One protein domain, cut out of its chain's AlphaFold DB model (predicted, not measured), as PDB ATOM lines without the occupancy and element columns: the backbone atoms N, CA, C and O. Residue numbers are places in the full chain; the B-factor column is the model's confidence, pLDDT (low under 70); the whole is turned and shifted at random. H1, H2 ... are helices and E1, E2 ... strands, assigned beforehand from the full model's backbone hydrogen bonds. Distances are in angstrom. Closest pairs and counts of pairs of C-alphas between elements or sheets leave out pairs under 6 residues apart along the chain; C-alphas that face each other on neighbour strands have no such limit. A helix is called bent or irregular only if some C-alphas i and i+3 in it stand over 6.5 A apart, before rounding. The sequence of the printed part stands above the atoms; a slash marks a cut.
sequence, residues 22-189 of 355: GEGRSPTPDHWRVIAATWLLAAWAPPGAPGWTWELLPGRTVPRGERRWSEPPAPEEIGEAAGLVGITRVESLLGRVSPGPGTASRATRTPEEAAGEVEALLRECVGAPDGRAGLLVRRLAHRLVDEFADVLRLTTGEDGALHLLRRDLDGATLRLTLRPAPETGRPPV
ATOM      1  N   GLY A  22     -24.828 -24.580 -18.707       57.31
ATOM      2  CA  GLY A  22     -24.672 -23.626 -17.607       57.31
ATOM      3  C   GLY A  22     -23.620 -22.544 -17.897       57.31
ATOM      4  O   GLY A  22     -22.599 -22.812 -18.536       57.31
ATOM      5  N   GLU A  23     -23.859 -21.331 -17.389       53.62
ATOM      6  CA  GLU A  23     -22.991 -20.165 -17.593       53.62
ATOM      7  C   GLU A  23     -21.512 -20.451 -17.259       53.62
ATOM      8  O   GLU A  23     -21.181 -21.117 -16.277       53.62
ATOM      9  N   GLY A  24     -20.604 -19.925 -18.090       56.69
ATOM     10  CA  GLY A  24     -19.154 -20.040 -17.890       56.69
ATOM     11  C   GLY A  24     -18.547 -21.398 -18.260       56.69
ATOM     12  O   GLY A  24     -17.345 -21.593 -18.071       56.69
ATOM     13  N   ARG A  25     -19.337 -22.335 -18.800       60.91
ATOM     14  CA  ARG A  25     -18.848 -23.621 -19.314       60.91
ATOM     15  C   ARG A  25     -18.794 -23.598 -20.841       60.91
ATOM     16  O   ARG A  25     -19.807 -23.364 -21.489       60.91
ATOM     17  N   SER A  26     -17.626 -23.905 -21.404       66.75
ATOM     18  CA  SER A  26     -17.456 -24.084 -22.850       66.75
ATOM     19  C   SER A  26     -17.264 -25.570 -23.173       66.75
ATOM     20  O   SER A  26     -16.317 -26.174 -22.659       66.75
ATOM     21  N   PRO A  27     -18.133 -26.192 -23.988       71.75
ATOM     22  CA  PRO A  27     -17.912 -27.553 -24.470       71.75
ATOM     23  C   PRO A  27     -16.602 -27.660 -25.265       71.75
ATOM     24  O   PRO A  27     -16.244 -26.766 -26.033       71.75
ATOM     25  N   THR A  28     -15.879 -28.766 -25.071       76.50
ATOM     26  CA  THR A  28     -14.690 -29.107 -25.860       76.50
ATOM     27  C   THR A  28     -15.113 -29.642 -27.234       76.50
ATOM     28  O   THR A  28     -16.276 -30.024 -27.412       76.50
ATOM     29  N   PRO A  29     -14.193 -29.739 -28.210       79.31
ATOM     30  CA  PRO A  29     -14.482 -30.399 -29.483       79.31
ATOM     31  C   PRO A  29     -15.076 -31.808 -29.331       79.31
ATOM     32  O   PRO A  29     -16.017 -32.165 -30.039       79.31
ATOM     33  N   ASP A  30     -14.590 -32.593 -28.368       77.06
ATOM     34  CA  ASP A  30     -15.108 -33.941 -28.105       77.06
ATOM     35  C   ASP A  30     -16.501 -33.932 -27.491       77.06
ATOM     36  O   ASP A  30     -17.337 -34.752 -27.874       77.06
ATOM     37  N   HIS A  31     -16.797 -32.964 -26.615       77.44
ATOM     38  CA  HIS A  31     -18.170 -32.754 -26.172       77.44
ATOM     39  C   HIS A  31     -19.064 -32.499 -27.387       77.44
ATOM     40  O   HIS A  31     -20.064 -33.199 -27.546       77.44
ATOM     41  N   TRP A  32     -18.692 -31.566 -28.278       82.75
ATOM     42  CA  TRP A  32     -19.482 -31.217 -29.470       82.75
ATOM     43  C   TRP A  32     -19.772 -32.397 -30.386       82.75
ATOM     44  O   TRP A  32     -20.884 -32.518 -30.899       82.75
ATOM     45  N   ARG A  33     -18.808 -33.299 -30.552       85.75
ATOM     46  CA  ARG A  33     -18.975 -34.520 -31.349       85.75
ATOM     47  C   ARG A  33     -20.007 -35.466 -30.739       85.75
ATOM     48  O   ARG A  33     -20.858 -35.978 -31.464       85.75
ATOM     49  N   VAL A  34     -19.971 -35.655 -29.418       83.12
ATOM     50  CA  VAL A  34     -20.968 -36.470 -28.705       83.12
ATOM     51  C   VAL A  34     -22.350 -35.819 -28.785       83.12
ATOM     52  O   VAL A  34     -23.299 -36.483 -29.181       83.12
ATOM     53  N   ILE A  35     -22.441 -34.518 -28.503       81.31
ATOM     54  CA  ILE A  35     -23.665 -33.703 -28.587       81.31
ATOM     55  C   ILE A  35     -24.320 -33.798 -29.964       81.31
ATOM     56  O   ILE A  35     -25.528 -33.991 -30.079       81.31
ATOM     57  N   ALA A  36     -23.529 -33.646 -31.024       87.06
ATOM     58  CA  ALA A  36     -24.029 -33.698 -32.386       87.06
ATOM     59  C   ALA A  36     -24.560 -35.092 -32.740       87.06
ATOM     60  O   ALA A  36     -25.646 -35.206 -33.306       87.06
ATOM     61  N   ALA A  37     -23.832 -36.147 -32.364       87.56
ATOM     62  CA  ALA A  37     -24.259 -37.521 -32.594       87.56
ATOM     63  C   ALA A  37     -25.567 -37.844 -31.851       87.56
ATOM     64  O   ALA A  37     -26.503 -38.380 -32.441       87.56
ATOM     65  N   THR A  38     -25.672 -37.478 -30.575       82.44
ATOM     66  CA  THR A  38     -26.875 -37.739 -29.770       82.44
ATOM     67  C   THR A  38     -28.074 -36.939 -30.266       82.44
ATOM     68  O   THR A  38     -29.187 -37.463 -30.320       82.44
ATOM     69  N   TRP A  39     -27.852 -35.698 -30.708       83.00
ATOM     70  CA  TRP A  39     -28.884 -34.887 -31.347       83.00
ATOM     71  C   TRP A  39     -29.413 -35.544 -32.628       83.00
ATOM     72  O   TRP A  39     -30.626 -35.632 -32.810       83.00
ATOM     73  N   LEU A  40     -28.529 -36.052 -33.495       84.75
ATOM     74  CA  LEU A  40     -28.927 -36.719 -34.741       84.75
ATOM     75  C   LEU A  40     -29.691 -38.017 -34.484       84.75
ATOM     76  O   LEU A  40     -30.721 -38.240 -35.115       84.75
ATOM     77  N   LEU A  41     -29.261 -38.825 -33.508       82.19
ATOM     78  CA  LEU A  41     -30.011 -40.015 -33.089       82.19
ATOM     79  C   LEU A  41     -31.443 -39.658 -32.666       82.19
ATOM     80  O   LEU A  41     -32.388 -40.333 -33.071       82.19
ATOM     81  N   ALA A  42     -31.618 -38.567 -31.914       76.88
ATOM     82  CA  ALA A  42     -32.944 -38.081 -31.539       76.88
ATOM     83  C   ALA A  42     -33.749 -37.574 -32.751       76.88
ATOM     84  O   ALA A  42     -34.948 -37.822 -32.840       76.88
ATOM     85  N   ALA A  43     -33.105 -36.893 -33.702       77.69
ATOM     86  CA  ALA A  43     -33.759 -36.364 -34.899       77.69
ATOM     87  C   ALA A  43     -34.150 -37.437 -35.931       77.69
ATOM     88  O   ALA A  43     -35.037 -37.198 -36.753       77.69
ATOM     89  N   TRP A  44     -33.488 -38.595 -35.913       80.06
ATOM     90  CA  TRP A  44     -33.796 -39.738 -36.779       80.06
ATOM     91  C   TRP A  44     -34.795 -40.717 -36.164       80.06
ATOM     92  O   TRP A  44     -35.266 -41.621 -36.857       80.06
ATOM     93  N   ALA A  45     -35.138 -40.554 -34.885       73.19
ATOM     94  CA  ALA A  45     -36.115 -41.405 -34.228       73.19
ATOM     95  C   ALA A  45     -37.494 -41.277 -34.915       73.19
ATOM     96  O   ALA A  45     -37.967 -40.157 -35.143       73.19
ATOM     97  N   PRO A  46     -38.166 -42.394 -35.260       65.12
ATOM     98  CA  PRO A  46     -39.476 -42.321 -35.891       65.12
ATOM     99  C   PRO A  46     -40.540 -41.756 -34.931       65.12
ATOM    100  O   PRO A  46     -40.421 -41.912 -33.713       65.12
ATOM    101  N   PRO A  47     -41.619 -41.134 -35.446       56.91
ATOM    102  CA  PRO A  47     -42.740 -40.697 -34.617       56.91
ATOM    103  C   PRO A  47     -43.329 -41.869 -33.827       56.91
ATOM    104  O   PRO A  47     -43.664 -42.898 -34.411       56.91
ATOM    105  N   GLY A  48     -43.456 -41.726 -32.507       50.50
ATOM    106  CA  GLY A  48     -43.962 -42.801 -31.649       50.50
ATOM    107  C   GLY A  48     -42.979 -43.954 -31.408       50.50
ATOM    108  O   GLY A  48     -43.357 -44.921 -30.747       50.50
ATOM    109  N   ALA A  49     -41.720 -43.859 -31.871       54.03
ATOM    110  CA  ALA A  49     -40.636 -44.586 -31.211       54.03
ATOM    111  C   ALA A  49     -40.731 -44.290 -29.708       54.03
ATOM    112  O   ALA A  49     -41.118 -43.163 -29.371       54.03
ATOM    113  N   PRO A  50     -40.389 -45.232 -28.805       48.81
ATOM    114  CA  PRO A  50     -40.123 -44.837 -27.432       48.81
ATOM    115  C   PRO A  50     -39.016 -43.803 -27.573       48.81
ATOM    116  O   PRO A  50     -37.927 -44.144 -28.027       48.81
ATOM    117  N   GLY A  51     -39.367 -42.520 -27.452       45.59
ATOM    118  CA  GLY A  51     -38.488 -41.496 -27.995       45.59
ATOM    119  C   GLY A  51     -37.229 -41.493 -27.149       45.59
ATOM    120  O   GLY A  51     -37.139 -42.205 -26.159       45.59
ATOM    121  N   TRP A  52     -36.225 -40.724 -27.501       56.09
ATOM    122  CA  TRP A  52     -35.058 -40.665 -26.641       56.09
ATOM    123  C   TRP A  52     -34.840 -39.213 -26.289       56.09
ATOM    124  O   TRP A  52     -34.583 -38.386 -27.161       56.09
ATOM    125  N   THR A  53     -35.018 -38.877 -25.014       57.91
ATOM    126  CA  THR A  53     -34.445 -37.637 -24.496       57.91
ATOM    127  C   THR A  53     -33.047 -37.985 -24.056       57.91
ATOM    128  O   THR A  53     -32.865 -38.896 -23.240       57.91
ATOM    129  N   TRP A  54     -32.073 -37.277 -24.605       63.00
ATOM    130  CA  TRP A  54     -30.720 -37.365 -24.112       63.00
ATOM    131  C   TRP A  54     -30.404 -36.127 -23.289       63.00
ATOM    132  O   TRP A  54     -30.787 -35.012 -23.637       63.00
ATOM    133  N   GLU A  55     -29.717 -36.343 -22.180       68.69
ATOM    134  CA  GLU A  55     -29.196 -35.268 -21.351       68.69
ATOM    135  C   GLU A  55     -27.703 -35.496 -21.217       68.69
ATOM    136  O   GLU A  55     -27.264 -36.538 -20.714       68.69
ATOM    137  N   LEU A  56     -26.934 -34.522 -21.691       68.12
ATOM    138  CA  LEU A  56     -25.497 -34.545 -21.554       68.12
ATOM    139  C   LEU A  56     -25.071 -33.547 -20.493       68.12
ATOM    140  O   LEU A  56     -25.293 -32.348 -20.637       68.12
ATOM    141  N   LEU A  57     -24.457 -34.055 -19.428       75.06
ATOM    142  CA  LEU A  57     -23.992 -33.223 -18.332       75.06
ATOM    143  C   LEU A  57     -22.466 -33.284 -18.239       75.06
ATOM    144  O   LEU A  57     -21.918 -34.358 -17.968       75.06
ATOM    145  N   PRO A  58     -21.770 -32.157 -18.450       73.56
ATOM    146  CA  PRO A  58     -20.360 -32.065 -18.146       73.56
ATOM    147  C   PRO A  58     -20.169 -31.843 -16.642       73.56
ATOM    148  O   PRO A  58     -20.876 -31.052 -16.012       73.56
ATOM    149  N   GLY A  59     -19.157 -32.482 -16.077       80.88
ATOM    150  CA  GLY A  59     -18.760 -32.291 -14.685       80.88
ATOM    151  C   GLY A  59     -17.271 -32.510 -14.499       80.88
ATOM    152  O   GLY A  59     -16.540 -32.738 -15.466       80.88
ATOM    153  N   ARG A  60     -16.803 -32.466 -13.255       85.38
ATOM    154  CA  ARG A  60     -15.397 -32.705 -12.946       85.38
ATOM    155  C   ARG A  60     -15.257 -33.505 -11.660       85.38
ATOM    156  O   ARG A  60     -15.962 -33.280 -10.685       85.38
ATOM    157  N   THR A  61     -14.314 -34.423 -11.690       84.94
ATOM    158  CA  THR A  61     -13.807 -35.205 -10.568       84.94
ATOM    159  C   THR A  61     -12.358 -34.804 -10.300       84.94
ATOM    160  O   THR A  61     -11.758 -34.055 -11.072       84.94
ATOM    161  N   VAL A  62     -11.768 -35.314  -9.220       82.06
ATOM    162  CA  VAL A  62     -10.340 -35.102  -8.947       82.06
ATOM    163  C   VAL A  62      -9.498 -35.723 -10.075       82.06
ATOM    164  O   VAL A  62      -9.739 -36.898 -10.387       82.06
ATOM    165  N   PRO A  63      -8.517 -34.998 -10.651       81.06
ATOM    166  CA  PRO A  63      -7.605 -35.524 -11.663       81.06
ATOM    167  C   PRO A  63      -6.878 -36.790 -11.204       81.06
ATOM    168  O   PRO A  63      -6.565 -36.966 -10.022       81.06
ATOM    169  N   ARG A  64      -6.555 -37.681 -12.144       76.88
ATOM    170  CA  ARG A  64      -5.872 -38.946 -11.829       76.88
ATOM    171  C   ARG A  64      -4.431 -38.729 -11.369       76.88
ATOM    172  O   ARG A  64      -3.912 -39.514 -10.581       76.88
ATOM    173  N   GLY A  65      -3.792 -37.657 -11.838       73.06
ATOM    174  CA  GLY A  65      -2.461 -37.254 -11.377       73.06
ATOM    175  C   GLY A  65      -2.434 -36.797  -9.915       73.06
ATOM    176  O   GLY A  65      -1.408 -36.926  -9.256       73.06
ATOM    177  N   GLU A  66      -3.561 -36.308  -9.390       77.19
ATOM    178  CA  GLU A  66      -3.668 -35.807  -8.015       77.19
ATOM    179  C   GLU A  66      -4.026 -36.908  -7.011       77.19
ATOM    180  O   GLU A  66      -3.644 -36.835  -5.842       77.19
ATOM    181  N   ARG A  67      -4.736 -37.959  -7.450       74.75
ATOM    182  CA  ARG A  67      -5.000 -39.149  -6.632       74.75
ATOM    183  C   ARG A  67      -5.223 -40.397  -7.477       74.75
ATOM    184  O   ARG A  67      -5.805 -40.345  -8.558       74.75
ATOM    185  N   ARG A  68      -4.902 -41.560  -6.908       73.12
ATOM    186  CA  ARG A  68      -5.312 -42.850  -7.474       73.12
ATOM    187  C   ARG A  68      -6.833 -43.004  -7.375       73.12
ATOM    188  O   ARG A  68      -7.392 -42.833  -6.295       73.12
ATOM    189  N   TRP A  69      -7.487 -43.354  -8.477       77.94
ATOM    190  CA  TRP A  69      -8.917 -43.677  -8.482       77.94
ATOM    191  C   TRP A  69      -9.149 -45.153  -8.156       77.94
ATOM    192  O   TRP A  69      -8.351 -46.007  -8.547       77.94
ATOM    193  N   SER A  70     -10.220 -45.444  -7.417       72.25
ATOM    194  CA  SER A  70     -10.686 -46.809  -7.157       72.25
ATOM    195  C   SER A  70     -11.595 -47.301  -8.284       72.25
ATOM    196  O   SER A  70     -12.282 -46.500  -8.915       72.25
ATOM    197  N   GLU A  71     -11.641 -48.617  -8.502       74.81
ATOM    198  CA  GLU A  71     -12.527 -49.241  -9.489       74.81
ATOM    199  C   GLU A  71     -13.463 -50.281  -8.833       74.81
ATOM    200  O   GLU A  71     -12.958 -51.204  -8.188       74.81
ATOM    201  N   PRO A  72     -14.801 -50.162  -9.002       78.25
ATOM    202  CA  PRO A  72     -15.502 -48.954  -9.453       78.25
ATOM    203  C   PRO A  72     -15.388 -47.819  -8.406       78.25
ATOM    204  O   PRO A  72     -15.162 -48.090  -7.221       78.25
ATOM    205  N   PRO A  73     -15.517 -46.540  -8.804       82.06
ATOM    206  CA  PRO A  73     -15.566 -45.437  -7.847       82.06
ATOM    207  C   PRO A  73     -16.848 -45.501  -7.008       82.06
ATOM    208  O   PRO A  73     -17.866 -46.046  -7.441       82.06
ATOM    209  N   ALA A  74     -16.800 -44.933  -5.802       84.50
ATOM    210  CA  ALA A  74     -17.968 -44.877  -4.929       84.50
ATOM    211  C   ALA A  74     -19.087 -44.021  -5.567       84.50
ATOM    212  O   ALA A  74     -18.772 -42.992  -6.179       84.50
ATOM    213  N   PRO A  75     -20.376 -44.392  -5.420       86.81
ATOM    214  CA  PRO A  75     -21.499 -43.609  -5.942       86.81
ATOM    215  C   PRO A  75     -21.453 -42.128  -5.548       86.81
ATOM    216  O   PRO A  75     -21.781 -41.265  -6.356       86.81
ATOM    217  N   GLU A  76     -21.003 -41.816  -4.334       83.75
ATOM    218  CA  GLU A  76     -20.912 -40.447  -3.825       83.75
ATOM    219  C   GLU A  76     -19.833 -39.628  -4.547       83.75
ATOM    220  O   GLU A  76     -20.043 -38.448  -4.812       83.75
ATOM    221  N   GLU A  77     -18.702 -40.246  -4.916       82.56
ATOM    222  CA  GLU A  77     -17.617 -39.578  -5.656       82.56
ATOM    223  C   GLU A  77     -18.086 -39.120  -7.037       82.56
ATOM    224  O   GLU A  77     -17.690 -38.055  -7.514       82.56
ATOM    225  N   ILE A  78     -18.899 -39.942  -7.697       88.44
ATOM    226  CA  ILE A  78     -19.341 -39.665  -9.060       88.44
ATOM    227  C   ILE A  78     -20.683 -38.941  -9.117       88.44
ATOM    228  O   ILE A  78     -20.965 -38.330 -10.139       88.44
ATOM    229  N   GLY A  79     -21.505 -38.989  -8.064       85.62
ATOM    230  CA  GLY A  79     -22.851 -38.412  -8.062       85.62
ATOM    231  C   GLY A  79     -22.852 -36.916  -8.348       85.62
ATOM    232  O   GLY A  79     -23.628 -36.447  -9.180       85.62
ATOM    233  N   GLU A  80     -21.919 -36.181  -7.740       84.50
ATOM    234  CA  GLU A  80     -21.749 -34.747  -7.985       84.50
ATOM    235  C   GLU A  80     -21.264 -34.465  -9.415       84.50
ATOM    236  O   GLU A  80     -21.872 -33.668 -10.128       84.50
ATOM    237  N   ALA A  81     -20.217 -35.158  -9.873       84.81
ATOM    238  CA  ALA A  81     -19.656 -34.961 -11.213       84.81
ATOM    239  C   ALA A  81     -20.633 -35.373 -12.327       84.81
ATOM    240  O   ALA A  81     -20.727 -34.718 -13.360       84.81
ATOM    241  N   ALA A  82     -21.401 -36.434 -12.097       85.81
ATOM    242  CA  ALA A  82     -22.456 -36.885 -12.984       85.81
ATOM    243  C   ALA A  82     -23.737 -36.054 -12.835       85.81
ATOM    244  O   ALA A  82     -24.656 -36.269 -13.614       85.81
ATOM    245  N   GLY A  83     -23.849 -35.157 -11.844       85.31
ATOM    246  CA  GLY A  83     -25.088 -34.451 -11.491       85.31
ATOM    247  C   GLY A  83     -26.301 -35.376 -11.402       85.31
ATOM    248  O   GLY A  83     -27.375 -35.058 -11.914       85.31
ATOM    249  N   LEU A  84     -26.103 -36.559 -10.823       84.56
ATOM    250  CA  LEU A  84     -27.149 -37.538 -10.543       84.56
ATOM    251  C   LEU A  84     -27.252 -37.721  -9.034       84.56
ATOM    252  O   LEU A  84     -26.269 -38.020  -8.358       84.56
ATOM    253  N   VAL A  85     -28.469 -37.601  -8.517       83.25
ATOM    254  CA  VAL A  85     -28.793 -37.944  -7.130       83.25
ATOM    255  C   VAL A  85     -29.338 -39.371  -7.096       83.25
ATOM    256  O   VAL A  85     -30.013 -39.800  -8.028       83.25
ATOM    257  N   GLY A  86     -29.063 -40.110  -6.019       85.50
ATOM    258  CA  GLY A  86     -29.639 -41.444  -5.821       85.50
ATOM    259  C   GLY A  86     -29.029 -42.526  -6.715       85.50
ATOM    260  O   GLY A  86     -29.724 -43.468  -7.097       85.50
ATOM    261  N   ILE A  87     -27.741 -42.403  -7.053       90.06
ATOM    262  CA  ILE A  87     -26.992 -43.488  -7.693       90.06
ATOM    263  C   ILE A  87     -26.937 -44.672  -6.723       90.06
ATOM    264  O   ILE A  87     -26.396 -44.560  -5.625       90.06
ATOM    265  N   THR A  88     -27.485 -45.810  -7.137       88.94
ATOM    266  CA  THR A  88     -27.513 -47.045  -6.336       88.94
ATOM    267  C   THR A  88     -26.425 -48.028  -6.750       88.94
ATOM    268  O   THR A  88     -26.041 -48.890  -5.960       88.94
ATOM    269  N   ARG A  89     -25.904 -47.907  -7.979       89.94
ATOM    270  CA  ARG A  89     -24.823 -48.753  -8.495       89.94
ATOM    271  C   ARG A  89     -23.967 -48.014  -9.520       89.94
ATOM    272  O   ARG A  89     -24.482 -47.293 -10.373       89.94
ATOM    273  N   VAL A  90     -22.662 -48.274  -9.444       91.62
ATOM    274  CA  VAL A  90     -21.652 -47.863 -10.423       91.62
ATOM    275  C   VAL A  90     -20.986 -49.113 -10.966       91.62
ATOM    276  O   VAL A  90     -20.467 -49.925 -10.204       91.62
ATOM    277  N   GLU A  91     -21.012 -49.273 -12.280       92.19
ATOM    278  CA  GLU A  91     -20.388 -50.391 -12.980       92.19
ATOM    279  C   GLU A  91     -19.308 -49.855 -13.918       92.19
ATOM    280  O   GLU A  91     -19.560 -48.952 -14.711       92.19
ATOM    281  N   SER A  92     -18.089 -50.382 -13.797       91.19
ATOM    282  CA  SER A  92     -16.979 -50.026 -14.681       91.19
ATOM    283  C   SER A  92     -17.112 -50.809 -15.984       91.19
ATOM    284  O   SER A  92     -16.926 -52.024 -15.993       91.19
ATOM    285  N   LEU A  93     -17.454 -50.118 -17.074       91.69
ATOM    286  CA  LEU A  93     -17.406 -50.674 -18.430       91.69
ATOM    287  C   LEU A  93     -16.000 -50.549 -19.021       91.69
ATOM    288  O   LEU A  93     -15.606 -51.333 -19.870       91.69
ATOM    289  N   LEU A  94     -15.226 -49.560 -18.610       89.06
ATOM    290  CA  LEU A  94     -13.802 -49.496 -18.884       89.06
ATOM    291  C   LEU A  94     -13.179 -48.744 -17.724       89.06
ATOM    292  O   LEU A  94     -13.512 -47.584 -17.507       89.06
ATOM    293  N   GLY A  95     -12.289 -49.393 -16.989       82.69
ATOM    294  CA  GLY A  95     -11.501 -48.734 -15.963       82.69
ATOM    295  C   GLY A  95     -10.040 -48.756 -16.341       82.69
ATOM    296  O   GLY A  95      -9.554 -49.680 -16.998       82.69
ATOM    297  N   ARG A  96      -9.314 -47.719 -15.948       76.25
ATOM    298  CA  ARG A  96      -7.871 -47.652 -16.139       76.25
ATOM    299  C   ARG A  96      -7.166 -47.612 -14.801       76.25
ATOM    300  O   ARG A  96      -7.228 -46.641 -14.048       76.25
ATOM    301  N   VAL A  97      -6.424 -48.677 -14.537       68.81
ATOM    302  CA  VAL A  97      -5.696 -48.879 -13.293       68.81
ATOM    303  C   VAL A  97      -4.245 -48.462 -13.504       68.81
ATOM    304  O   VAL A  97      -3.546 -48.993 -14.368       68.81
ATOM    305  N   SER A  98      -3.763 -47.523 -12.690       65.31
ATOM    306  CA  SER A  98      -2.322 -47.323 -12.512       65.31
ATOM    307  C   SER A  98      -1.838 -48.250 -11.387       65.31
ATOM    308  O   SER A  98      -2.315 -48.120 -10.251       65.31
ATOM    309  N   PRO A  99      -0.947 -49.221 -11.663       58.06
ATOM    310  CA  PRO A  99      -0.430 -50.123 -10.636       58.06
ATOM    311  C   PRO A  99       0.519 -49.430  -9.640       58.06
ATOM    312  O   PRO A  99       0.777 -49.987  -8.575       58.06
ATOM    313  N   GLY A 100       0.986 -48.209  -9.931       54.62
ATOM    314  CA  GLY A 100       1.785 -47.390  -9.020       54.62
ATOM    315  C   GLY A 100       2.325 -46.093  -9.650       54.62
ATOM    316  O   GLY A 100       2.182 -45.876 -10.856       54.62
ATOM    317  N   PRO A 101       2.975 -45.222  -8.859       52.62
ATOM    318  CA  PRO A 101       3.574 -43.983  -9.358       52.62
ATOM    319  C   PRO A 101       4.563 -44.248 -10.505       52.62
ATOM    320  O   PRO A 101       5.403 -45.137 -10.402       52.62
ATOM    321  N   GLY A 102       4.460 -43.489 -11.602       59.34
ATOM    322  CA  GLY A 102       5.351 -43.617 -12.766       59.34
ATOM    323  C   GLY A 102       5.081 -44.816 -13.683       59.34
ATOM    324  O   GLY A 102       5.821 -45.020 -14.641       59.34
ATOM    325  N   THR A 103       4.028 -45.604 -13.431       62.34
ATOM    326  CA  THR A 103       3.613 -46.687 -14.337       62.34
ATOM    327  C   THR A 103       2.462 -46.250 -15.235       62.34
ATOM    328  O   THR A 103       1.483 -45.664 -14.766       62.34
ATOM    329  N   ALA A 104       2.581 -46.561 -16.530       67.06
ATOM    330  CA  ALA A 104       1.525 -46.320 -17.504       67.06
ATOM    331  C   ALA A 104       0.225 -47.007 -17.057       67.06
ATOM    332  O   ALA A 104       0.235 -48.176 -16.653       67.06
ATOM    333  N   SER A 105      -0.887 -46.274 -17.112       68.88
ATOM    334  CA  SER A 105      -2.205 -46.816 -16.792       68.88
ATOM    335  C   SER A 105      -2.566 -47.931 -17.764       68.88
ATOM    336  O   SER A 105      -2.423 -47.762 -18.976       68.88
ATOM    337  N   ARG A 106      -3.071 -49.050 -17.244       74.62
ATOM    338  CA  ARG A 106      -3.582 -50.159 -18.053       74.62
ATOM    339  C   ARG A 106      -5.095 -50.210 -17.958       74.62
ATOM    340  O   ARG A 106      -5.641 -50.058 -16.869       74.62
ATOM    341  N   ALA A 107      -5.749 -50.429 -19.089       80.81
ATOM    342  CA  ALA A 107      -7.175 -50.701 -19.118       80.81
ATOM    343  C   ALA A 107      -7.488 -52.059 -18.468       80.81
ATOM    344  O   ALA A 107      -6.683 -52.988 -18.565       80.81
ATOM    345  N   THR A 108      -8.643 -52.179 -17.812       82.81
ATOM    346  CA  THR A 108      -9.113 -53.434 -17.206       82.81
ATOM    347  C   THR A 108      -9.551 -54.473 -18.221       82.81
ATOM    348  O   THR A 108      -9.540 -55.664 -17.916       82.81
ATOM    349  N   ARG A 109      -9.872 -54.029 -19.433       87.56
ATOM    350  CA  ARG A 109     -10.149 -54.849 -20.611       87.56
ATOM    351  C   ARG A 109      -9.805 -54.079 -21.881       87.56
ATOM    352  O   ARG A 109      -9.396 -52.918 -21.794       87.56
ATOM    353  N   THR A 110      -9.925 -54.705 -23.046       87.69
ATOM    354  CA  THR A 110      -9.602 -54.013 -24.299       87.69
ATOM    355  C   THR A 110     -10.650 -52.928 -24.607       87.69
ATOM    356  O   THR A 110     -11.832 -53.102 -24.282       87.69
ATOM    357  N   PRO A 111     -10.256 -51.786 -25.202       87.88
ATOM    358  CA  PRO A 111     -11.208 -50.777 -25.665       87.88
ATOM    359  C   PRO A 111     -12.257 -51.345 -26.629       87.88
ATOM    360  O   PRO A 111     -13.410 -50.938 -26.585       87.88
ATOM    361  N   GLU A 112     -11.897 -52.323 -27.456       88.56
ATOM    362  CA  GLU A 112     -12.799 -52.944 -28.426       88.56
ATOM    363  C   GLU A 112     -13.921 -53.733 -27.739       88.56
ATOM    364  O   GLU A 112     -15.087 -53.608 -28.115       88.56
ATOM    365  N   GLU A 113     -13.596 -54.499 -26.693       90.44
ATOM    366  CA  GLU A 113     -14.590 -55.225 -25.892       90.44
ATOM    367  C   GLU A 113     -15.537 -54.257 -25.174       90.44
ATOM    368  O   GLU A 113     -16.754 -54.444 -25.185       90.44
ATOM    369  N   ALA A 114     -14.987 -53.193 -24.582       91.75
ATOM    370  CA  ALA A 114     -15.784 -52.170 -23.914       91.75
ATOM    371  C   ALA A 114     -16.681 -51.400 -24.895       91.75
ATOM    372  O   ALA A 114     -17.846 -51.149 -24.584       91.75
ATOM    373  N   ALA A 115     -16.175 -51.062 -26.084       92.31
ATOM    374  CA  ALA A 115     -16.942 -50.402 -27.134       92.31
ATOM    375  C   ALA A 115     -18.098 -51.281 -27.618       92.31
ATOM    376  O   ALA A 115     -19.209 -50.778 -27.753       92.31
ATOM    377  N   GLY A 116     -17.880 -52.590 -27.791       93.25
ATOM    378  CA  GLY A 116     -18.939 -53.532 -28.157       93.25
ATOM    379  C   GLY A 116     -20.069 -53.607 -27.122       93.25
ATOM    380  O   GLY A 116     -21.244 -53.638 -27.488       93.25
ATOM    381  N   GLU A 117     -19.742 -53.575 -25.825       94.69
ATOM    382  CA  GLU A 117     -20.757 -53.550 -24.762       94.69
ATOM    383  C   GLU A 117     -21.497 -52.207 -24.695       94.69
ATOM    384  O   GLU A 117     -22.724 -52.186 -24.597       94.69
ATOM    385  N   VAL A 118     -20.780 -51.083 -24.807       93.62
ATOM    386  CA  VAL A 118     -21.398 -49.749 -24.877       93.62
ATOM    387  C   VAL A 118     -22.313 -49.644 -26.099       93.62
ATOM    388  O   VAL A 118     -23.427 -49.141 -25.983       93.62
ATOM    389  N   GLU A 119     -21.895 -50.163 -27.254       92.94
ATOM    390  CA  GLU A 119     -22.709 -50.219 -28.469       92.94
ATOM    391  C   GLU A 119     -23.986 -51.033 -28.249       92.94
ATOM    392  O   GLU A 119     -25.062 -50.589 -28.649       92.94
ATOM    393  N   ALA A 120     -23.895 -52.198 -27.601       91.88
ATOM    394  CA  ALA A 120     -25.055 -53.032 -27.302       91.88
ATOM    395  C   ALA A 120     -26.056 -52.313 -26.383       91.88
ATOM    396  O   ALA A 120     -27.246 -52.283 -26.696       91.88
ATOM    397  N   LEU A 121     -25.567 -51.675 -25.312       91.19
ATOM    398  CA  LEU A 121     -26.387 -50.880 -24.389       91.19
ATOM    399  C   LEU A 121     -27.074 -49.714 -25.109       91.19
ATOM    400  O   LEU A 121     -28.282 -49.523 -24.986       91.19
ATOM    401  N   LEU A 122     -26.317 -48.948 -25.901       87.44
ATOM    402  CA  LEU A 122     -26.860 -47.844 -26.690       87.44
ATOM    403  C   LEU A 122     -27.888 -48.344 -27.712       87.44
ATOM    404  O   LEU A 122     -28.924 -47.717 -27.884       87.44
ATOM    405  N   ARG A 123     -27.635 -49.472 -28.386       86.50
ATOM    406  CA  ARG A 123     -28.543 -50.037 -29.395       86.50
ATOM    407  C   ARG A 123     -29.858 -50.506 -28.779       86.50
ATOM    408  O   ARG A 123     -30.909 -50.231 -29.358       86.50
ATOM    409  N   GLU A 124     -29.807 -51.171 -27.626       84.75
ATOM    410  CA  GLU A 124     -30.998 -51.551 -26.855       84.75
ATOM    411  C   GLU A 124     -31.825 -50.310 -26.491       84.75
ATOM    412  O   GLU A 124     -33.039 -50.286 -26.694       84.75
ATOM    413  N   CYS A 125     -31.145 -49.242 -26.069       77.88
ATOM    414  CA  CYS A 125     -31.748 -47.953 -25.749       77.88
ATOM    415  C   CYS A 125     -32.027 -47.041 -26.947       77.88
ATOM    416  O   CYS A 125     -32.435 -45.919 -26.720       77.88
ATOM    417  N   VAL A 126     -31.767 -47.414 -28.198       74.81
ATOM    418  CA  VAL A 126     -32.149 -46.588 -29.365       74.81
ATOM    419  C   VAL A 126     -33.222 -47.299 -30.184       74.81
ATOM    420  O   VAL A 126     -34.040 -46.644 -30.830       74.81
ATOM    421  N   GLY A 127     -33.255 -48.636 -30.138       68.00
ATOM    422  CA  GLY A 127     -34.213 -49.444 -30.883       68.00
ATOM    423  C   GLY A 127     -34.119 -49.172 -32.383       68.00
ATOM    424  O   GLY A 127     -35.110 -48.781 -32.984       68.00
ATOM    425  N   ALA A 128     -32.923 -49.308 -32.971       59.53
ATOM    426  CA  ALA A 128     -32.609 -48.835 -34.323       59.53
ATOM    427  C   ALA A 128     -32.909 -49.866 -35.440       59.53
ATOM    428  O   ALA A 128     -32.059 -50.720 -35.703       59.53
ATOM    429  N   PRO A 129     -34.040 -49.774 -36.173       60.75
ATOM    430  CA  PRO A 129     -34.181 -50.422 -37.477       60.75
ATOM    431  C   PRO A 129     -33.492 -49.629 -38.606       60.75
ATOM    432  O   PRO A 129     -33.281 -50.180 -39.683       60.75
ATOM    433  N   ASP A 130     -33.150 -48.348 -38.394       74.56
ATOM    434  CA  ASP A 130     -32.433 -47.520 -39.379       74.56
ATOM    435  C   ASP A 130     -30.928 -47.841 -39.356       74.56
ATOM    436  O   ASP A 130     -30.253 -47.680 -38.332       74.56
ATOM    437  N   GLY A 131     -30.388 -48.260 -40.505       81.25
ATOM    438  CA  GLY A 131     -28.965 -48.554 -40.673       81.25
ATOM    439  C   GLY A 131     -28.052 -47.365 -40.344       81.25
ATOM    440  O   GLY A 131     -26.972 -47.569 -39.795       81.25
ATOM    441  N   ARG A 132     -28.499 -46.125 -40.582       87.38
ATOM    442  CA  ARG A 132     -27.743 -44.895 -40.272       87.38
ATOM    443  C   ARG A 132     -27.594 -44.684 -38.774       87.38
ATOM    444  O   ARG A 132     -26.496 -44.416 -38.291       87.38
ATOM    445  N   ALA A 133     -28.687 -44.868 -38.034       85.50
ATOM    446  CA  ALA A 133     -28.675 -44.798 -36.579       85.50
ATOM    447  C   ALA A 133     -27.773 -45.892 -35.989       85.50
ATOM    448  O   ALA A 133     -27.009 -45.622 -35.068       85.50
ATOM    449  N   GLY A 134     -27.788 -47.099 -36.567       88.94
ATOM    450  CA  GLY A 134     -26.887 -48.186 -36.173       88.94
ATOM    451  C   GLY A 134     -25.402 -47.840 -36.333       88.94
ATOM    452  O   GLY A 134     -24.618 -48.097 -35.417       88.94
ATOM    453  N   LEU A 135     -25.020 -47.222 -37.456       91.94
ATOM    454  CA  LEU A 135     -23.647 -46.761 -37.701       91.94
ATOM    455  C   LEU A 135     -23.238 -45.642 -36.730       91.94
ATOM    456  O   LEU A 135     -22.142 -45.674 -36.171       91.94
ATOM    457  N   LEU A 136     -24.133 -44.685 -36.472       90.88
ATOM    458  CA  LEU A 136     -23.867 -43.587 -35.541       90.88
ATOM    459  C   LEU A 136     -23.765 -44.064 -34.082       90.88
ATOM    460  O   LEU A 136     -22.917 -43.565 -33.346       90.88
ATOM    461  N   VAL A 137     -24.567 -45.056 -33.673       90.81
ATOM    462  CA  VAL A 137     -24.463 -45.707 -32.353       90.81
ATOM    463  C   VAL A 137     -23.106 -46.386 -32.180       90.81
ATOM    464  O   VAL A 137     -22.453 -46.170 -31.160       90.81
ATOM    465  N   ARG A 138     -22.654 -47.151 -33.183       91.19
ATOM    466  CA  ARG A 138     -21.320 -47.768 -33.170       91.19
ATOM    467  C   ARG A 138     -20.233 -46.710 -32.998       91.19
ATOM    468  O   ARG A 138     -19.410 -46.807 -32.091       91.19
ATOM    469  N   ARG A 139     -20.274 -45.648 -33.805       90.25
ATOM    470  CA  ARG A 139     -19.324 -44.534 -33.697       90.25
ATOM    471  C   ARG A 139     -19.342 -43.881 -32.316       90.25
ATOM    472  O   ARG A 139     -18.284 -43.625 -31.747       90.25
ATOM    473  N   LEU A 140     -20.526 -43.611 -31.770       89.31
ATOM    474  CA  LEU A 140     -20.676 -43.014 -30.446       89.31
ATOM    475  C   LEU A 140     -20.078 -43.911 -29.354       89.31
ATOM    476  O   LEU A 140     -19.389 -43.402 -28.474       89.31
ATOM    477  N   ALA A 141     -20.279 -45.228 -29.432       91.56
ATOM    478  CA  ALA A 141     -19.689 -46.182 -28.497       91.56
ATOM    479  C   ALA A 141     -18.156 -46.130 -28.519       91.56
ATOM    480  O   ALA A 141     -17.535 -45.941 -27.474       91.56
ATOM    481  N   HIS A 142     -17.552 -46.188 -29.709       89.00
ATOM    482  CA  HIS A 142     -16.103 -46.044 -29.876       89.00
ATOM    483  C   HIS A 142     -15.586 -44.667 -29.436       89.00
ATOM    484  O   HIS A 142     -14.485 -44.563 -28.919       89.00
ATOM    485  N   ARG A 143     -16.371 -43.594 -29.597       86.56
ATOM    486  CA  ARG A 143     -15.992 -42.254 -29.118       86.56
ATOM    487  C   ARG A 143     -16.048 -42.117 -27.598       86.56
ATOM    488  O   ARG A 143     -15.247 -41.381 -27.027       86.56
ATOM    489  N   LEU A 144     -17.000 -42.777 -26.942       87.38
ATOM    490  CA  LEU A 144     -17.092 -42.788 -25.481       87.38
ATOM    491  C   LEU A 144     -15.965 -43.621 -24.863       87.38
ATOM    492  O   LEU A 144     -15.441 -43.255 -23.811       87.38
ATOM    493  N   VAL A 145     -15.593 -44.717 -25.528       87.81
ATOM    494  CA  VAL A 145     -14.543 -45.642 -25.104       87.81
ATOM    495  C   VAL A 145     -13.199 -45.219 -25.691       87.81
ATOM    496  O   VAL A 145     -12.831 -45.592 -26.796       87.81
ATOM    497  N   ASP A 146     -12.453 -44.437 -24.919       77.69
ATOM    498  CA  ASP A 146     -11.183 -43.845 -25.337       77.69
ATOM    499  C   ASP A 146      -9.971 -44.509 -24.653       77.69
ATOM    500  O   ASP A 146     -10.065 -45.120 -23.578       77.69
ATOM    501  N   GLU A 147      -8.792 -44.373 -25.259       72.06
ATOM    502  CA  GLU A 147      -7.545 -44.909 -24.728       72.06
ATOM    503  C   GLU A 147      -7.072 -44.216 -23.433       72.06
ATOM    504  O   GLU A 147      -6.199 -44.724 -22.725       72.06
ATOM    505  N   PHE A 148      -7.687 -43.092 -23.061       76.12
ATOM    506  CA  PHE A 148      -7.339 -42.334 -21.858       76.12
ATOM    507  C   PHE A 148      -8.514 -42.096 -20.903       76.12
ATOM    508  O   PHE A 148      -8.348 -41.397 -19.902       76.12
ATOM    509  N   ALA A 149      -9.678 -42.700 -21.148       83.81
ATOM    510  CA  ALA A 149     -10.865 -42.482 -20.326       83.81
ATOM    511  C   ALA A 149     -11.362 -43.752 -19.626       83.81
ATOM    512  O   ALA A 149     -11.181 -44.868 -20.118       83.81
ATOM    513  N   ASP A 150     -12.015 -43.555 -18.482       88.62
ATOM    514  CA  ASP A 150     -12.915 -44.544 -17.900       88.62
ATOM    515  C   ASP A 150     -14.312 -44.371 -18.498       88.62
ATOM    516  O   ASP A 150     -14.739 -43.251 -18.796       88.62
ATOM    517  N   VAL A 151     -15.043 -45.475 -18.611       92.62
ATOM    518  CA  VAL A 151     -16.458 -45.490 -18.979       92.62
ATOM    519  C   VAL A 151     -17.223 -46.238 -17.904       92.62
ATOM    520  O   VAL A 151     -16.953 -47.405 -17.630       92.62
ATOM    521  N   LEU A 152     -18.183 -45.560 -17.284       92.81
ATOM    522  CA  LEU A 152     -18.986 -46.095 -16.195       92.81
ATOM    523  C   LEU A 152     -20.453 -46.149 -16.607       92.81
ATOM    524  O   LEU A 152     -20.973 -45.193 -17.176       92.81
ATOM    525  N   ARG A 153     -21.139 -47.229 -16.249       94.19
ATOM    526  CA  ARG A 153     -22.598 -47.300 -16.271       94.19
ATOM    527  C   ARG A 153     -23.133 -46.950 -14.890       94.19
ATOM    528  O   ARG A 153     -22.715 -47.533 -13.888       94.19
ATOM    529  N   LEU A 154     -24.058 -45.997 -14.836       92.62
ATOM    530  CA  LEU A 154     -24.676 -45.541 -13.593       92.62
ATOM    531  C   LEU A 154     -26.118 -46.041 -13.536       92.62
ATOM    532  O   LEU A 154     -26.858 -45.928 -14.510       92.62
ATOM    533  N   THR A 155     -26.514 -46.603 -12.399       89.69
ATOM    534  CA  THR A 155     -27.904 -47.002 -12.141       89.69
ATOM    535  C   THR A 155     -28.502 -46.072 -11.099       89.69
ATOM    536  O   THR A 155     -27.915 -45.880 -10.029       89.69
ATOM    537  N   THR A 156     -29.671 -45.516 -11.404       85.50
ATOM    538  CA  THR A 156     -30.529 -44.847 -10.424       85.50
ATOM    539  C   THR A 156     -31.723 -45.749 -10.118       85.50
ATOM    540  O   THR A 156     -32.027 -46.664 -10.883       85.50
ATOM    541  N   GLY A 157     -32.350 -45.567  -8.956       70.25
ATOM    542  CA  GLY A 157     -33.297 -46.538  -8.407       70.25
ATOM    543  C   GLY A 157     -34.473 -46.931  -9.310       70.25
ATOM    544  O   GLY A 157     -34.915 -48.067  -9.182       70.25
ATOM    545  N   GLU A 158     -34.988 -46.054 -10.193       64.69
ATOM    546  CA  GLU A 158     -36.302 -46.291 -10.837       64.69
ATOM    547  C   GLU A 158     -36.546 -45.627 -12.215       64.69
ATOM    548  O   GLU A 158     -37.657 -45.713 -12.731       64.69
ATOM    549  N   ASP A 159     -35.575 -44.966 -12.858       70.88
ATOM    550  CA  ASP A 159     -35.887 -44.122 -14.031       70.88
ATOM    551  C   ASP A 159     -35.823 -44.821 -15.403       70.88
ATOM    552  O   ASP A 159     -36.127 -44.199 -16.423       70.88
ATOM    553  N   GLY A 160     -35.433 -46.101 -15.442       75.75
ATOM    554  CA  GLY A 160     -35.301 -46.880 -16.680       75.75
ATOM    555  C   GLY A 160     -34.304 -46.291 -17.687       75.75
ATOM    556  O   GLY A 160     -34.313 -46.680 -18.853       75.75
ATOM    557  N   ALA A 161     -33.469 -45.341 -17.257       83.81
ATOM    558  CA  ALA A 161     -32.527 -44.640 -18.104       83.81
ATOM    559  C   ALA A 161     -31.199 -45.390 -18.203       83.81
ATOM    560  O   ALA A 161     -30.716 -45.996 -17.244       83.81
ATOM    561  N   LEU A 162     -30.550 -45.275 -19.357       88.12
ATOM    562  CA  LEU A 162     -29.145 -45.619 -19.492       88.12
ATOM    563  C   LEU A 162     -28.306 -44.376 -19.210       88.12
ATOM    564  O   LEU A 162     -28.300 -43.431 -19.995       88.12
ATOM    565  N   HIS A 163     -27.557 -44.397 -18.115       90.25
ATOM    566  CA  HIS A 163     -26.555 -43.378 -17.822       90.25
ATOM    567  C   HIS A 163     -25.158 -43.940 -18.065       90.25
ATOM    568  O   HIS A 163     -24.733 -44.887 -17.399       90.25
ATOM    569  N   LEU A 164     -24.430 -43.329 -18.993       92.56
ATOM    570  CA  LEU A 164     -23.024 -43.591 -19.260       92.56
ATOM    571  C   LEU A 164     -22.213 -42.365 -18.853       92.56
ATOM    572  O   LEU A 164     -22.513 -41.256 -19.280       92.56
ATOM    573  N   LEU A 165     -21.182 -42.546 -18.038       91.62
ATOM    574  CA  LEU A 165     -20.261 -41.490 -17.636       91.62
ATOM    575  C   LEU A 165     -18.876 -41.799 -18.198       91.62
ATOM    576  O   LEU A 165     -18.253 -42.777 -17.793       91.62
ATOM    577  N   ARG A 166     -18.383 -40.947 -19.098       89.50
ATOM    578  CA  ARG A 166     -16.970 -40.921 -19.486       89.50
ATOM    579  C   ARG A 166     -16.205 -40.037 -18.503       89.50
ATOM    580  O   ARG A 166     -16.696 -38.962 -18.166       89.50
ATOM    581  N   ARG A 167     -15.018 -40.457 -18.071       86.88
ATOM    582  CA  ARG A 167     -14.114 -39.692 -17.192       86.88
ATOM    583  C   ARG A 167     -12.687 -39.739 -17.742       86.88
ATOM    584  O   ARG A 167     -12.104 -40.818 -17.785       86.88
ATOM    585  N   ASP A 168     -12.131 -38.605 -18.160       84.19
ATOM    586  CA  ASP A 168     -10.755 -38.513 -18.686       84.19
ATOM    587  C   ASP A 168      -9.709 -38.313 -17.585       84.19
ATOM    588  O   ASP A 168     -10.079 -37.972 -16.471       84.19
ATOM    589  N   LEU A 169      -8.413 -38.476 -17.888       79.62
ATOM    590  CA  LEU A 169      -7.297 -38.378 -16.925       79.62
ATOM    591  C   LEU A 169      -7.264 -37.086 -16.090       79.62
ATOM    592  O   LEU A 169      -6.832 -37.131 -14.933       79.62
ATOM    593  N   ASP A 170      -7.738 -35.967 -16.638       81.12
ATOM    594  CA  ASP A 170      -7.787 -34.659 -15.970       81.12
ATOM    595  C   ASP A 170      -9.010 -34.516 -15.052       81.12
ATOM    596  O   ASP A 170      -9.232 -33.481 -14.418       81.12
ATOM    597  N   GLY A 171      -9.806 -35.580 -14.954       78.62
ATOM    598  CA  GLY A 171     -11.002 -35.657 -14.143       78.62
ATOM    599  C   GLY A 171     -12.214 -35.012 -14.803       78.62
ATOM    600  O   GLY A 171     -13.262 -34.966 -14.156       78.62
ATOM    601  N   ALA A 172     -12.133 -34.531 -16.045       82.00
ATOM    602  CA  ALA A 172     -13.318 -34.049 -16.739       82.00
ATOM    603  C   ALA A 172     -14.250 -35.229 -17.022       82.00
ATOM    604  O   ALA A 172     -13.828 -36.338 -17.360       82.00
ATOM    605  N   THR A 173     -15.542 -34.993 -16.828       84.31
ATOM    606  CA  THR A 173     -16.568 -36.018 -16.991       84.31
ATOM    607  C   THR A 173     -17.629 -35.581 -17.972       84.31
ATOM    608  O   THR A 173     -17.987 -34.403 -18.035       84.31
ATOM    609  N   LEU A 174     -18.144 -36.562 -18.703       85.06
ATOM    610  CA  LEU A 174     -19.226 -36.420 -19.654       85.06
ATOM    611  C   LEU A 174     -20.266 -37.494 -19.363       85.06
ATOM    612  O   LEU A 174     -20.029 -38.673 -19.629       85.06
ATOM    613  N   ARG A 175     -21.413 -37.104 -18.803       88.31
ATOM    614  CA  ARG A 175     -22.532 -38.026 -18.604       88.31
ATOM    615  C   ARG A 175     -23.437 -37.978 -19.820       88.31
ATOM    616  O   ARG A 175     -24.082 -36.961 -20.020       88.31
ATOM    617  N   LEU A 176     -23.556 -39.072 -20.556       86.06
ATOM    618  CA  LEU A 176     -24.640 -39.315 -21.498       86.06
ATOM    619  C   LEU A 176     -25.776 -40.040 -20.774       86.06
ATOM    620  O   LEU A 176     -25.602 -41.157 -20.301       86.06
ATOM    621  N   THR A 177     -26.945 -39.417 -20.699       84.12
ATOM    622  CA  THR A 177     -28.175 -40.078 -20.251       84.12
ATOM    623  C   THR A 177     -29.065 -40.324 -21.450       84.12
ATOM    624  O   THR A 177     -29.331 -39.375 -22.174       84.12
ATOM    625  N   LEU A 178     -29.541 -41.551 -21.643       79.75
ATOM    626  CA  LEU A 178     -30.594 -41.901 -22.592       79.75
ATOM    627  C   LEU A 178     -31.822 -42.358 -21.811       79.75
ATOM    628  O   LEU A 178     -31.735 -43.290 -21.013       79.75
ATOM    629  N   ARG A 179     -32.964 -41.709 -22.038       76.50
ATOM    630  CA  ARG A 179     -34.250 -42.104 -21.450       76.50
ATOM    631  C   ARG A 179     -35.280 -42.338 -22.539       76.50
ATOM    632  O   ARG A 179     -35.270 -41.555 -23.490       76.50
ATOM    633  N   PRO A 180     -36.207 -43.293 -22.368       64.75
ATOM    634  CA  PRO A 180     -37.439 -43.304 -23.144       64.75
ATOM    635  C   PRO A 180     -38.116 -41.927 -23.031       64.75
ATOM    636  O   PRO A 180     -38.289 -41.399 -21.933       64.75
ATOM    637  N   ALA A 181     -38.458 -41.304 -24.148       54.44
ATOM    638  CA  ALA A 181     -39.008 -39.970 -24.205       54.44
ATOM    639  C   ALA A 181     -40.507 -40.064 -23.968       54.44
ATOM    640  O   ALA A 181     -41.155 -41.004 -24.445       54.44
ATOM    641  N   PRO A 182     -41.085 -39.040 -23.330       48.75
ATOM    642  CA  PRO A 182     -42.509 -38.802 -23.471       48.75
ATOM    643  C   PRO A 182     -42.829 -38.596 -24.962       48.75
ATOM    644  O   PRO A 182     -41.996 -38.088 -25.709       48.75
ATOM    645  N   GLU A 183     -44.033 -38.987 -25.384       44.59
ATOM    646  CA  GLU A 183     -44.539 -39.122 -26.771       44.59
ATOM    647  C   GLU A 183     -44.253 -37.943 -27.741       44.59
ATOM    648  O   GLU A 183     -44.442 -38.055 -28.952       44.59
ATOM    649  N   THR A 184     -43.753 -36.812 -27.247       44.19
ATOM    650  CA  THR A 184     -43.306 -35.644 -28.008       44.19
ATOM    651  C   THR A 184     -41.781 -35.624 -28.182       44.19
ATOM    652  O   THR A 184     -41.077 -34.852 -27.531       44.19
ATOM    653  N   GLY A 185     -41.262 -36.453 -29.091       48.56
ATOM    654  CA  GLY A 185     -39.852 -36.472 -29.501       48.56
ATOM    655  C   GLY A 185     -39.457 -35.243 -30.323       48.56
ATOM    656  O   GLY A 185     -39.330 -35.318 -31.543       48.56
ATOM    657  N   ARG A 186     -39.284 -34.090 -29.670       49.12
ATOM    658  CA  ARG A 186     -38.607 -32.944 -30.287       49.12
ATOM    659  C   ARG A 186     -37.134 -32.973 -29.887       49.12
ATOM    660  O   ARG A 186     -36.855 -33.133 -28.699       49.12
ATOM    661  N   PRO A 187     -36.196 -32.804 -30.834       50.69
ATOM    662  CA  PRO A 187     -34.818 -32.532 -30.460       50.69
ATOM    663  C   PRO A 187     -34.781 -31.290 -29.548       50.69
ATOM    664  O   PRO A 187     -35.658 -30.429 -29.688       50.69
ATOM    665  N   PRO A 188     -33.795 -31.171 -28.642       53.75
ATOM    666  CA  PRO A 188     -33.652 -30.040 -27.725       53.75
ATOM    667  C   PRO A 188     -33.199 -28.766 -28.458       53.75
ATOM    668  O   PRO A 188     -32.199 -28.147 -28.132       53.75
ATOM    669  N   VAL A 189     -33.926 -28.357 -29.491       57.12
ATOM    670  CA  VAL A 189     -33.850 -26.985 -29.980       57.12
ATOM    671  C   VAL A 189     -34.644 -26.167 -28.975       57.12
ATOM    672  O   VAL A 189     -35.821 -26.463 -28.744       57.12
TER     673      VAL A 189
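What this domain is: This is residues 22 to 189 of the 355 residues of an uncharacterized protein of Streptomyces zhaozhouensis (UniProt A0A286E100). A twisted sheet of five antiparallel strands has three helices, H1, H4 and H3, over one face, with H4 fitted between the other two, while on the opposite face the sheet curls round the short helix H2. The long link of residues 95 to 110 reaches farthest from the body, at one end of the longest axis. The printed part has 168 residues, with four named helices and five named strands in the order H1 E1 H2 E2 H3 H4 E3 E4 E5; the sheet order is E1 E5 E4 E3 E2. The class is mixed, in three layers, helices on both faces of a sheet. The whole is compact, with a radius of gyration of the C-alphas of 15.9 A, and elongated, spanning 53 by 32 by 31 A.

How they stand to each other: The sheet runs from edge strand E1, residues 51 to 60, through E5, residues 172 to 181, E4, residues 162 to 168, and E3, residues 149 to 156, to edge strand E2, residues 87 to 94. N 57 and O 175 are 3.0 A apart between E1 and E5, N 164 and O 176 2.8 A between E4 and E5, N 152 and O 165 2.8 A between E3 and E4, and N 91 and O 153 2.9 A between E2 and E3, each within hydrogen-bond range. E3, E4 and E5 form a meander, each strand the antiparallel neighbour of the one before, with hairpins E3 and E4, E4 and E5. H1, residues 29 to 44, is over E1 and E5 at a height over the sheet of 10.1 A, along the strands at 3 degrees to E1 on the local plane. H3, residues 111 to 124, is on the same face at a height over the sheet of 9.8 A, over E4, E3 and, only just, with 3 C-alphas, E2. H4, residues 131 to 144, only grazes the sheet with residues 143 to 144. H4 touches H1, closest C-alphas Leu 41 and Ala 133 at 6.1 A, with a shallow tilt of 26 degrees, opposite ways. H4 touches H3, closest C-alphas Glu 119 and Ala 141 at 5.0 A, with a steep tilt of 46 degrees, opposite ways. H1 and H3 are apart. H2, residues 75 to 81, is on the opposite face; its closest C-alpha pair with E1 is Gly 59 and Ala 81, 4.5 A. H2 is irregular, but only just: C-alphas 77 and 80 are 6.8 A apart. Every O i to N i+4 pair is within hydrogen-bond range in H1, H3 and H4; in H2 1 of 3 is, beside 2 of 4 O i to N i+3 pairs.

Where its parts are: E1 is 28.9 A long, E5 27.4 A, E3 22.1 A, E4 19.7 A and E2 18.3 A. H1 is 22.7 A long, H4 20.1 A, H3 19.8 A and H2 10.3 A. H1 begins at C-alpha 29, (-14.482, -30.399, -29.483), and E5 ends at C-alpha 181, (-39.008, -39.970, -24.205).

The domain as a whole: The two C-alphas farthest apart, those of Pro 47 and Gly 102, are 52.9 A apart. The printed part has no cut. The links E1 to H2 and E2 to H3 are long. The mean pLDDT of the printed part is 78.0; residues 22 to 26, 46 to 56, 97 to 105, 127 to 129, 158 and 180 to 189 are under 70.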